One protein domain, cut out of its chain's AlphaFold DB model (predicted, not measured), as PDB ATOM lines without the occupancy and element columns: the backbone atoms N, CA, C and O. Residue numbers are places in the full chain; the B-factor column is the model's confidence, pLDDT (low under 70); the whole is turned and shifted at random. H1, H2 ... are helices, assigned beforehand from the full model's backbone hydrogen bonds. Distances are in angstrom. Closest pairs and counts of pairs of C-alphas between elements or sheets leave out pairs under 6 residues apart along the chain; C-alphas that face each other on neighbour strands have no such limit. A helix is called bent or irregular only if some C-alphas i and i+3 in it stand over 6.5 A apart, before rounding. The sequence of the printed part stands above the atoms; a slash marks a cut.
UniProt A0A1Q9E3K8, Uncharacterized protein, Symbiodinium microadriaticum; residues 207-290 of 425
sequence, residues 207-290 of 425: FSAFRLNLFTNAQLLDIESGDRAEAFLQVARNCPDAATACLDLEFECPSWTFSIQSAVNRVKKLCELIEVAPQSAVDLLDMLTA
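Overview. This is residues 207 to 290 of the 425 residues of an uncharacterized protein of Symbiodinium microadriaticum (UniProt A0A1Q9E3K8). Two helical hairpins, H2 with H3 and H5 with H6, pack side on side as a four-helix bundle, with H1 crossing the outside of the first hairpin and H4 lying across one end of the bundle, packed on H2. A long loop joins H1 to H2. The printed part has 84 residues, with six named helices, H1 to H6 in order, and no named strand; its class is all helix. It is compact, with a radius of gyration of the C-alphas of 11.6 A, and rounded, spanning 28 by 26 by 24 A.

Along the chain. H1 is residues 209 to 216, beginning at C-alpha 209 at (-29.131, 42.294, 7.267). H2, residues 228 to 238, is 15.5 A long. H3, residues 240 to 252, is the longest at 21.1 A; it is irregular, with C-alphas 248 and 251 7.8 A apart. H4, residues 254 to 264, is 15.7 A long. H5 is residues 267 to 276, 14.4 A long. H6, residues 278 to 288, is 15.0 A long and ends at C-alpha 288 at (-39.631, 42.686, 25.292).

Arrangement. H2, H3, H5 and H6 form an up and down bundle, in which each runs against the one before it. H2 is the hub, touching four helices. H2 and H3 are a hairpin at a shallow tilt of 34.6 degrees, only just short of steep; H3 touches H2 with residues 242 to 243 alone, the closest C-alphas being those of Ala 236 and Ala 243, 5.0 A apart. H3 touches H6, the same way at a shallow tilt of 20 degrees, with C-alphas 244 and 280 closest at 4.6 A. H5 and H6 are a hairpin at a steep tilt of 42 degrees, with C-alphas 274 and 281 closest at 5.4 A. H5 touches H2, the same way at a shallow tilt of 25 degrees, with C-alphas 237 and 276 closest at 5.6 A. H4 touches H2 about perpendicular, at 73 degrees, with C-alphas 229 and 260 closest at 4.9 A. H1 touches H3 about perpendicular, at 82 degrees, with C-alphas 212 and 246 closest at 6.2 A. H1 also touches H2, and is apart from H4, H5 and H6. Every O i to N i+4 pair is within hydrogen-bond range in H1, H2, H5 and H6; in H3 it is 5 of 9 and in H4 6 of 7.

Size, cuts and confidence. The C-alphas farthest apart, those of Asp 222 and Ala 290, are 31.9 A apart. The printed part has no cut. The link from H1 to H2 is long, with 11 residues; the other links are tight. The mean pLDDT of the printed part is 74.9; 29 residues are under 70, among them residues 207 to 226 and 250 to 254.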
ATOM      1  N   PHE A 207     -29.673  35.286   4.681       56.00
ATOM      2  CA  PHE A 207     -29.924  36.634   4.173       56.00
ATOM      3  C   PHE A 207     -29.069  37.646   4.938       56.00
ATOM      4  O   PHE A 207     -29.077  37.668   6.166       56.00
ATOM      5  N   SER A 208     -28.363  38.527   4.226       57.34
ATOM      6  CA  SER A 208     -27.677  39.647   4.875       57.34
ATOM      7  C   SER A 208     -28.682  40.638   5.475       57.34
ATOM      8  O   SER A 208     -29.775  40.824   4.940       57.34
ATOM      9  N   ALA A 209     -28.292  41.328   6.550       51.34
ATOM     10  CA  ALA A 209     -29.131  42.294   7.267       51.34
ATOM     11  C   ALA A 209     -29.856  43.310   6.354       51.34
ATOM     12  O   ALA A 209     -31.043  43.574   6.524       51.34
ATOM     13  N   PHE A 210     -29.180  43.816   5.317       53.28
ATOM     14  CA  PHE A 210     -29.779  44.716   4.322       53.28
ATOM     15  C   PHE A 210     -30.938  44.070   3.534       53.28
ATOM     16  O   PHE A 210     -31.951  44.716   3.268       53.28
ATOM     17  N   ARG A 211     -30.830  42.776   3.198       60.00
ATOM     18  CA  ARG A 211     -31.908  42.005   2.553       60.00
ATOM     19  C   ARG A 211     -33.077  41.761   3.512       60.00
ATOM     20  O   ARG A 211     -34.221  41.737   3.077       60.00
ATOM     21  N   LEU A 212     -32.814  41.634   4.811       59.53
ATOM     22  CA  LEU A 212     -33.859  41.487   5.830       59.53
ATOM     23  C   LEU A 212     -34.599  42.792   6.130       59.53
ATOM     24  O   LEU A 212     -35.823  42.786   6.276       59.53
ATOM     25  N   ASN A 213     -33.890  43.922   6.104       57.81
ATOM     26  CA  ASN A 213     -34.508  45.244   6.077       57.81
ATOM     27  C   ASN A 213     -35.450  45.352   4.859       57.81
ATOM     28  O   ASN A 213     -36.628  45.648   5.031       57.81
ATOM     29  N   LEU A 214     -35.014  44.957   3.653       57.81
ATOM     30  CA  LEU A 214     -35.877  44.911   2.456       57.81
ATOM     31  C   LEU A 214     -37.158  44.058   2.620       57.81
ATOM     32  O   LEU A 214     -38.209  44.468   2.135       57.81
ATOM     33  N   PHE A 215     -37.115  42.926   3.338       58.12
ATOM     34  CA  PHE A 215     -38.309  42.109   3.636       58.12
ATOM     35  C   PHE A 215     -39.229  42.678   4.733       58.12
ATOM     36  O   PHE A 215     -40.352  42.199   4.895       58.12
ATOM     37  N   THR A 216     -38.788  43.675   5.502       55.69
ATOM     38  CA  THR A 216     -39.548  44.250   6.629       55.69
ATOM     39  C   THR A 216     -39.912  45.725   6.432       55.69
ATOM     40  O   THR A 216     -40.774  46.254   7.143       55.69
ATOM     41  N   ASN A 217     -39.322  46.393   5.438       58.62
ATOM     42  CA  ASN A 217     -39.597  47.782   5.108       58.62
ATOM     43  C   ASN A 217     -40.927  47.906   4.345       58.62
ATOM     44  O   ASN A 217     -40.995  47.755   3.126       58.62
ATOM     45  N   ALA A 218     -42.006  48.190   5.080       51.00
ATOM     46  CA  ALA A 218     -43.377  48.209   4.558       51.00
ATOM     47  C   ALA A 218     -43.601  49.128   3.334       51.00
ATOM     48  O   ALA A 218     -44.556  48.911   2.592       51.00
ATOM     49  N   GLN A 219     -42.720  50.107   3.084       47.66
ATOM     50  CA  GLN A 219     -42.756  50.961   1.888       47.66
ATOM     51  C   GLN A 219     -42.401  50.241   0.572       47.66
ATOM     52  O   GLN A 219     -42.694  50.785  -0.488       47.66
ATOM     53  N   LEU A 220     -41.761  49.066   0.611       44.19
ATOM     54  CA  LEU A 220     -41.277  48.354  -0.586       44.19
ATOM     55  C   LEU A 220     -42.075  47.094  -0.946       44.19
ATOM     56  O   LEU A 220     -41.903  46.558  -2.038       44.19
ATOM     57  N   LEU A 221     -42.962  46.635  -0.061       47.72
ATOM     58  CA  LEU A 221     -43.808  45.455  -0.282       47.72
ATOM     59  C   LEU A 221     -45.257  45.803  -0.675       47.72
ATOM     60  O   LEU A 221     -46.100  44.910  -0.704       47.72
ATOM     61  N   ASP A 222     -45.552  47.080  -0.952       45.84
ATOM     62  CA  ASP A 222     -46.906  47.601  -1.236       45.84
ATOM     63  C   ASP A 222     -47.929  47.287  -0.116       45.84
ATOM     64  O   ASP A 222     -49.140  47.208  -0.327       45.84
ATOM     65  N   ILE A 223     -47.437  47.113   1.120       50.78
ATOM     66  CA  ILE A 223     -48.250  46.788   2.297       50.78
ATOM     67  C   ILE A 223     -48.859  48.083   2.857       50.78
ATOM     68  O   ILE A 223     -48.534  48.543   3.955       50.78
ATOM     69  N   GLU A 224     -49.767  48.689   2.092       43.91
ATOM     70  CA  GLU A 224     -50.588  49.797   2.575       43.91
ATOM     71  C   GLU A 224     -51.388  49.344   3.812       43.91
ATOM     72  O   GLU A 224     -52.183  48.406   3.762       43.91
ATOM     73  N   SER A 225     -51.170  50.012   4.951       46.31
ATOM     74  CA  SER A 225     -51.813  49.778   6.264       46.31
ATOM     75  C   SER A 225     -51.554  48.446   6.999       46.31
ATOM     76  O   SER A 225     -52.025  48.291   8.127       46.31
ATOM     77  N   GLY A 226     -50.811  47.492   6.431       54.50
ATOM     78  CA  GLY A 226     -50.643  46.168   7.047       54.50
ATOM     79  C   GLY A 226     -49.802  46.152   8.333       54.50
ATOM     80  O   GLY A 226     -48.823  46.880   8.494       54.50
ATOM     81  N   ASP A 227     -50.190  45.268   9.255       78.88
ATOM     82  CA  ASP A 227     -49.519  45.038  10.537       78.88
ATOM     83  C   ASP A 227     -48.071  44.549  10.330       78.88
ATOM     84  O   ASP A 227     -47.837  43.459   9.803       78.88
ATOM     85  N   ARG A 228     -47.088  45.332  10.800       80.06
ATOM     86  CA  ARG A 228     -45.652  44.995  10.739       80.06
ATOM     87  C   ARG A 228     -45.323  43.652  11.396       80.06
ATOM     88  O   ARG A 228     -44.395  42.982  10.952       80.06
ATOM     89  N   ALA A 229     -46.085  43.218  12.401       84.56
ATOM     90  CA  ALA A 229     -45.901  41.899  12.995       84.56
ATOM     91  C   ALA A 229     -46.457  40.761  12.133       84.56
ATOM     92  O   ALA A 229     -46.094  39.612  12.351       84.56
ATOM     93  N   GLU A 230     -47.346  41.030  11.171       85.69
ATOM     94  CA  GLU A 230     -47.709  40.037  10.154       85.69
ATOM     95  C   GLU A 230     -46.587  39.874   9.125       85.69
ATOM     96  O   GLU A 230     -46.273  38.745   8.766       85.69
ATOM     97  N   ALA A 231     -45.912  40.964   8.738       85.88
ATOM     98  CA  ALA A 231     -44.689  40.885   7.934       85.88
ATOM     99  C   ALA A 231     -43.567  40.144   8.690       85.88
ATOM    100  O   ALA A 231     -42.956  39.238   8.133       85.88
ATOM    101  N   PHE A 232     -43.360  40.438   9.980       89.12
ATOM    102  CA  PHE A 232     -42.414  39.699  10.826       89.12
ATOM    103  C   PHE A 232     -42.773  38.210  10.955       89.12
ATOM    104  O   PHE A 232     -41.918  37.357  10.728       89.12
ATOM    105  N   LEU A 233     -44.044  37.873  11.226       87.94
ATOM    106  CA  LEU A 233     -44.515  36.481  11.208       87.94
ATOM    107  C   LEU A 233     -44.340  35.834   9.832       87.94
ATOM    108  O   LEU A 233     -44.050  34.649   9.752       87.94
ATOM    109  N   GLN A 234     -44.496  36.576   8.736       88.94
ATOM    110  CA  GLN A 234     -44.263  36.057   7.392       88.94
ATOM    111  C   GLN A 234     -42.771  35.816   7.117       88.94
ATOM    112  O   GLN A 234     -42.458  34.814   6.479       88.94
ATOM    113  N   VAL A 235     -41.850  36.635   7.635       90.00
ATOM    114  CA  VAL A 235     -40.412  36.306   7.626       90.00
ATOM    115  C   VAL A 235     -40.165  35.051   8.467       90.00
ATOM    116  O   VAL A 235     -39.613  34.090   7.945       90.00
ATOM    117  N   ALA A 236     -40.675  34.988   9.699       92.44
ATOM    118  CA  ALA A 236     -40.520  33.837  10.594       92.44
ATOM    119  C   ALA A 236     -41.065  32.516  10.012       92.44
ATOM    120  O   ALA A 236     -40.406  31.487  10.109       92.44
ATOM    121  N   ARG A 237     -42.232  32.541   9.349       89.31
ATOM    122  CA  ARG A 237     -42.842  31.376   8.674       89.31
ATOM    123  C   ARG A 237     -42.019  30.856   7.487       89.31
ATOM    124  O   ARG A 237     -42.127  29.676   7.172       89.31
ATOM    125  N   ASN A 238     -41.265  31.716   6.793       89.75
ATOM    126  CA  ASN A 238     -40.508  31.341   5.587       89.75
ATOM    127  C   ASN A 238     -39.006  31.125   5.860       89.75
ATOM    128  O   ASN A 238     -38.373  30.316   5.185       89.75
ATOM    129  N   CYS A 239     -38.425  31.865   6.808       92.19
ATOM    130  CA  CYS A 239     -36.990  31.922   7.097       92.19
ATOM    131  C   CYS A 239     -36.748  32.189   8.607       92.19
ATOM    132  O   CYS A 239     -36.434  33.326   8.970       92.19
ATOM    133  N   PRO A 240     -36.884  31.181   9.494       90.50
ATOM    134  CA  PRO A 240     -36.795  31.359  10.951       90.50
ATOM    135  C   PRO A 240     -35.521  32.068  11.431       90.50
ATOM    136  O   PRO A 240     -35.615  33.106  12.080       90.50
ATOM    137  N   ASP A 241     -34.338  31.590  11.032       86.44
ATOM    138  CA  ASP A 241     -33.034  32.174  11.407       86.44
ATOM    139  C   ASP A 241     -32.933  33.667  11.045       86.44
ATOM    140  O   ASP A 241     -32.285  34.467  11.719       86.44
ATOM    141  N   ALA A 242     -33.608  34.050   9.963       87.12
ATOM    142  CA  ALA A 242     -33.612  35.404   9.446       87.12
ATOM    143  C   ALA A 242     -34.556  36.323  10.246       87.12
ATOM    144  O   ALA A 242     -34.298  37.519  10.351       87.12
ATOM    145  N   ALA A 243     -35.607  35.784  10.877       89.12
ATOM    146  CA  ALA A 243     -36.449  36.541  11.804       89.12
ATOM    147  C   ALA A 243     -35.711  36.889  13.110       89.12
ATOM    148  O   ALA A 243     -35.945  37.966  13.651       89.12
ATOM    149  N   THR A 244     -34.773  36.053  13.567       88.44
ATOM    150  CA  THR A 244     -33.845  36.406  14.658       88.44
ATOM    151  C   THR A 244     -32.937  37.565  14.242       88.44
ATOM    152  O   THR A 244     -32.936  38.600  14.898       88.44
ATOM    153  N   ALA A 245     -32.283  37.477  13.079       87.00
ATOM    154  CA  ALA A 245     -31.430  38.561  12.577       87.00
ATOM    155  C   ALA A 245     -32.189  39.876  12.263       87.00
ATOM    156  O   ALA A 245     -31.580  40.945  12.226       87.00
ATOM    157  N   CYS A 246     -33.514  39.838  12.062       84.50
ATOM    158  CA  CYS A 246     -34.348  41.046  12.027       84.50
ATOM    159  C   CYS A 246     -34.441  41.743  13.394       84.50
ATOM    160  O   CYS A 246     -34.555  42.964  13.434       84.50
ATOM    161  N   LEU A 247     -34.438  40.991  14.501       85.69
ATOM    162  CA  LEU A 247     -34.552  41.533  15.859       85.69
ATOM    163  C   LEU A 247     -33.256  42.227  16.300       85.69
ATOM    164  O   LEU A 247     -33.323  43.303  16.888       85.69
ATOM    165  N   ASP A 248     -32.094  41.683  15.925       80.25
ATOM    166  CA  ASP A 248     -30.774  42.276  16.208       80.25
ATOM    167  C   ASP A 248     -30.564  43.668  15.566       80.25
ATOM    168  O   ASP A 248     -29.693  44.433  15.985       80.25
ATOM    169  N   LEU A 249     -31.379  44.039  14.568       72.19
ATOM    170  CA  LEU A 249     -31.351  45.350  13.898       72.19
ATOM    171  C   LEU A 249     -32.049  46.475  14.690       72.19
ATOM    172  O   LEU A 249     -32.311  47.554  14.151       72.19
ATOM    173  N   GLU A 250     -32.325  46.251  15.976       57.62
ATOM    174  CA  GLU A 250     -33.077  47.151  16.859       57.62
ATOM    175  C   GLU A 250     -32.570  48.606  16.870       57.62
ATOM    176  O   GLU A 250     -33.357  49.552  16.969       57.62
ATOM    177  N   PHE A 251     -31.255  48.788  16.718       51.88
ATOM    178  CA  PHE A 251     -30.558  50.070  16.840       51.88
ATOM    179  C   PHE A 251     -30.987  51.149  15.830       51.88
ATOM    180  O   PHE A 251     -30.779  52.331  16.103       51.88
ATOM    181  N   GLU A 252     -31.586  50.787  14.689       55.03
ATOM    182  CA  GLU A 252     -31.907  51.751  13.621       55.03
ATOM    183  C   GLU A 252     -33.372  52.232  13.603       55.03
ATOM    184  O   GLU A 252     -33.658  53.269  12.999       55.03
ATOM    185  N   CYS A 253     -34.331  51.538  14.241       61.22
ATOM    186  CA  CYS A 253     -35.743  51.952  14.162       61.22
ATOM    187  C   CYS A 253     -36.632  51.585  15.375       61.22
ATOM    188  O   CYS A 253     -37.406  50.624  15.310       61.22
ATOM    189  N   PRO A 254     -36.695  52.436  16.419       62.75
ATOM    190  CA  PRO A 254     -37.577  52.238  17.582       62.75
ATOM    191  C   PRO A 254     -39.084  52.121  17.268       62.75
ATOM    192  O   PRO A 254     -39.862  51.623  18.077       62.75
ATOM    193  N   SER A 255     -39.533  52.565  16.085       72.56
ATOM    194  CA  SER A 255     -40.937  52.392  15.670       72.56
ATOM    195  C   SER A 255     -41.288  50.941  15.314       72.56
ATOM    196  O   SER A 255     -42.465  50.572  15.307       72.56
ATOM    197  N   TRP A 256     -40.291  50.125  14.966       71.06
ATOM    198  CA  TRP A 256     -40.472  48.752  14.506       71.06
ATOM    199  C   TRP A 256     -40.763  47.818  15.685       71.06
ATOM    200  O   TRP A 256     -41.796  47.144  15.679       71.06
ATOM    201  N   THR A 257     -39.959  47.883  16.750       69.56
ATOM    202  CA  THR A 257     -40.161  47.082  17.966       69.56
ATOM    203  C   THR A 257     -41.465  47.399  18.677       69.56
ATOM    204  O   THR A 257     -42.207  46.472  18.985       69.56
ATOM    205  N   PHE A 258     -41.845  48.674  18.827       74.44
ATOM    206  CA  PHE A 258     -43.158  49.036  19.383       74.44
ATOM    207  C   PHE A 258     -44.332  48.451  18.569       74.44
ATOM    208  O   PHE A 258     -45.345  48.022  19.130       74.44
ATOM    209  N   SER A 259     -44.192  48.382  17.239       76.94
ATOM    210  CA  SER A 259     -45.207  47.772  16.365       76.94
ATOM    211  C   SER A 259     -45.308  46.259  16.591       76.94
ATOM    212  O   SER A 259     -46.410  45.727  16.733       76.94
ATOM    213  N   ILE A 260     -44.164  45.570  16.668       74.75
ATOM    214  CA  ILE A 260     -44.103  44.123  16.913       74.75
ATOM    215  C   ILE A 260     -44.600  43.788  18.322       74.75
ATOM    216  O   ILE A 260     -45.448  42.911  18.461       74.75
ATOM    217  N   GLN A 261     -44.178  44.535  19.344       74.00
ATOM    218  CA  GLN A 261     -44.661  44.430  20.722       74.00
ATOM    219  C   GLN A 261     -46.192  44.498  20.785       74.00
ATOM    220  O   GLN A 261     -46.838  43.573  21.277       74.00
ATOM    221  N   SER A 262     -46.788  45.556  20.225       76.06
ATOM    222  CA  SER A 262     -48.239  45.789  20.248       76.06
ATOM    223  C   SER A 262     -49.047  44.628  19.646       76.06
ATOM    224  O   SER A 262     -50.098  44.244  20.171       76.06
ATOM    225  N   ALA A 263     -48.544  44.013  18.574       71.94
ATOM    226  CA  ALA A 263     -49.232  42.928  17.883       71.94
ATOM    227  C   ALA A 263     -48.889  41.520  18.412       71.94
ATOM    228  O   ALA A 263     -49.776  40.663  18.428       71.94
ATOM    229  N   VAL A 264     -47.667  41.261  18.892       69.88
ATOM    230  CA  VAL A 264     -47.264  39.969  19.490       69.88
ATOM    231  C   VAL A 264     -47.772  39.817  20.930       69.88
ATOM    232  O   VAL A 264     -48.072  38.698  21.348       69.88
ATOM    233  N   ASN A 265     -48.068  40.924  21.626       69.75
ATOM    234  CA  ASN A 265     -48.889  40.932  22.849       69.75
ATOM    235  C   ASN A 265     -50.249  40.217  22.667       69.75
ATOM    236  O   ASN A 265     -50.866  39.774  23.640       69.75
ATOM    237  N   ARG A 266     -50.725  40.030  21.426       80.88
ATOM    238  CA  ARG A 266     -51.808  39.085  21.130       80.88
ATOM    239  C   ARG A 266     -51.267  37.659  21.238       80.88
ATOM    240  O   ARG A 266     -50.703  37.140  20.281       80.88
ATOM    241  N   VAL A 267     -51.555  36.982  22.352       78.50
ATOM    242  CA  VAL A 267     -51.126  35.598  22.676       78.50
ATOM    243  C   VAL A 267     -51.229  34.600  21.504       78.50
ATOM    244  O   VAL A 267     -50.424  33.680  21.423       78.50
ATOM    245  N   LYS A 268     -52.184  34.754  20.570       85.94
ATOM    246  CA  LYS A 268     -52.238  33.935  19.341       85.94
ATOM    247  C   LYS A 268     -50.974  34.087  18.474       85.94
ATOM    248  O   LYS A 268     -50.424  33.070  18.074       85.94
ATOM    249  N   LYS A 269     -50.525  35.320  18.208       87.50
ATOM    250  CA  LYS A 269     -49.328  35.613  17.403       87.50
ATOM    251  C   LYS A 269     -48.050  35.133  18.087       87.50
ATOM    252  O   LYS A 269     -47.189  34.590  17.410       87.50
ATOM    253  N   LEU A 270     -47.954  35.252  19.415       86.50
ATOM    254  CA  LEU A 270     -46.823  34.693  20.165       86.50
ATOM    255  C   LEU A 270     -46.799  33.154  20.116       86.50
ATOM    256  O   LEU A 270     -45.743  32.584  19.875       86.50
ATOM    257  N   CYS A 271     -47.942  32.474  20.286       87.25
ATOM    258  CA  CYS A 271     -48.006  31.015  20.112       87.25
ATOM    259  C   CYS A 271     -47.587  30.588  18.697       87.25
ATOM    260  O   CYS A 271     -46.818  29.647  18.559       87.25
ATOM    261  N   GLU A 272     -48.055  31.293  17.665       91.31
ATOM    262  CA  GLU A 272     -47.679  31.009  16.277       91.31
ATOM    263  C   GLU A 272     -46.180  31.242  16.027       91.31
ATOM    264  O   GLU A 272     -45.534  30.406  15.406       91.31
ATOM    265  N   LEU A 273     -45.596  32.319  16.573       91.81
ATOM    266  CA  LEU A 273     -44.156  32.576  16.485       91.81
ATOM    267  C   LEU A 273     -43.335  31.467  17.169       91.81
ATOM    268  O   LEU A 273     -42.347  31.018  16.601       91.81
ATOM    269  N   ILE A 274     -43.769  30.981  18.337       91.50
ATOM    270  CA  ILE A 274     -43.144  29.840  19.034       91.50
ATOM    271  C   ILE A 274     -43.227  28.554  18.191       91.50
ATOM    272  O   ILE A 274     -42.298  27.750  18.217       91.50
ATOM    273  N   GLU A 275     -44.313  28.355  17.440       89.06
ATOM    274  CA  GLU A 275     -44.519  27.172  16.593       89.06
ATOM    275  C   GLU A 275     -43.711  27.206  15.279       89.06
ATOM    276  O   GLU A 275     -43.365  26.136  14.778       89.06
ATOM    277  N   VAL A 276     -43.380  28.385  14.726       91.50
ATOM    278  CA  VAL A 276     -42.658  28.507  13.433       91.50
ATOM    279  C   VAL A 276     -41.197  28.959  13.546       91.50
ATOM    280  O   VAL A 276     -40.375  28.554  12.731       91.50
ATOM    281  N   ALA A 277     -40.858  29.777  14.545       94.06
ATOM    282  CA  ALA A 277     -39.519  30.323  14.772       94.06
ATOM    283  C   ALA A 277     -39.242  30.465  16.286       94.06
ATOM    284  O   ALA A 277     -39.203  31.578  16.818       94.06
ATOM    285  N   PRO A 278     -39.062  29.343  17.013       89.94
ATOM    286  CA  PRO A 278     -38.955  29.348  18.473       89.94
ATOM    287  C   PRO A 278     -37.775  30.168  19.005       89.94
ATOM    288  O   PRO A 278     -37.910  30.764  20.070       89.94
ATOM    289  N   GLN A 279     -36.655  30.249  18.274       89.94
ATOM    290  CA  GLN A 279     -35.531  31.105  18.668       89.94
ATOM    291  C   GLN A 279     -35.938  32.583  18.611       89.94
ATOM    292  O   GLN A 279     -35.909  33.249  19.638       89.94
ATOM    293  N   SER A 280     -36.487  33.049  17.487       92.00
ATOM    294  CA  SER A 280     -36.981  34.426  17.334       92.00
ATOM    295  C   SER A 280     -38.125  34.773  18.296       92.00
ATOM    296  O   SER A 280     -38.339  35.943  18.604       92.00
ATOM    297  N   ALA A 281     -38.859  33.777  18.808       90.75
ATOM    298  CA  ALA A 281     -39.801  33.968  19.908       90.75
ATOM    299  C   ALA A 281     -39.103  34.216  21.259       90.75
ATOM    300  O   ALA A 281     -39.587  35.034  22.038       90.75
ATOM    301  N   VAL A 282     -37.985  33.537  21.537       89.06
ATOM    302  CA  VAL A 282     -37.135  33.794  22.713       89.06
ATOM    303  C   VAL A 282     -36.439  35.144  22.581       89.06
ATOM    304  O   VAL A 282     -36.553  35.949  23.498       89.06
ATOM    305  N   ASP A 283     -35.811  35.435  21.442       89.44
ATOM    306  CA  ASP A 283     -35.091  36.692  21.199       89.44
ATOM    307  C   ASP A 283     -36.034  37.901  21.336       89.44
ATOM    308  O   ASP A 283     -35.711  38.892  21.990       89.44
ATOM    309  N   LEU A 284     -37.258  37.788  20.799       87.06
ATOM    310  CA  LEU A 284     -38.290  38.804  20.977       87.06
ATOM    311  C   LEU A 284     -38.760  38.889  22.435       87.06
ATOM    312  O   LEU A 284     -38.996  39.986  22.920       87.06
ATOM    313  N   LEU A 285     -38.898  37.782  23.170       85.75
ATOM    314  CA  LEU A 285     -39.251  37.844  24.595       85.75
ATOM    315  C   LEU A 285     -38.129  38.453  25.453       85.75
ATOM    316  O   LEU A 285     -38.434  39.177  26.401       85.75
ATOM    317  N   ASP A 286     -36.860  38.228  25.115       85.62
ATOM    318  CA  ASP A 286     -35.710  38.855  25.770       85.62
ATOM    319  C   ASP A 286     -35.646  40.362  25.458       85.62
ATOM    320  O   ASP A 286     -35.481  41.162  26.380       85.62
ATOM    321  N   MET A 287     -35.903  40.770  24.209       84.19
ATOM    322  CA  MET A 287     -36.098  42.175  23.808       84.19
ATOM    323  C   MET A 287     -37.273  42.824  24.562       84.19
ATOM    324  O   MET A 287     -37.128  43.876  25.184       84.19
ATOM    325  N   LEU A 288     -38.443  42.180  24.590       79.81
ATOM    326  CA  LEU A 288     -39.631  42.686  25.292       79.81
ATOM    327  C   LEU A 288     -39.488  42.680  26.825       79.81
ATOM    328  O   LEU A 288     -40.277  43.335  27.508       79.81
ATOM    329  N   THR A 289     -38.493  41.976  27.372       75.31
ATOM    330  CA  THR A 289     -38.133  41.997  28.800       75.31
ATOM    331  C   THR A 289     -36.812  42.726  29.081       75.31
ATOM    332  O   THR A 289     -36.296  42.665  30.204       75.31
ATOM    333  N   ALA A 290     -36.290  43.492  28.112       63.94
ATOM    334  CA  ALA A 290     -35.044  44.252  28.204       63.94
ATOM    335  C   ALA A 290     -35.148  45.505  29.103       63.94
ATOM    336  O   ALA A 290     -34.999  46.640  28.665       63.94
TER     337      ALA A 290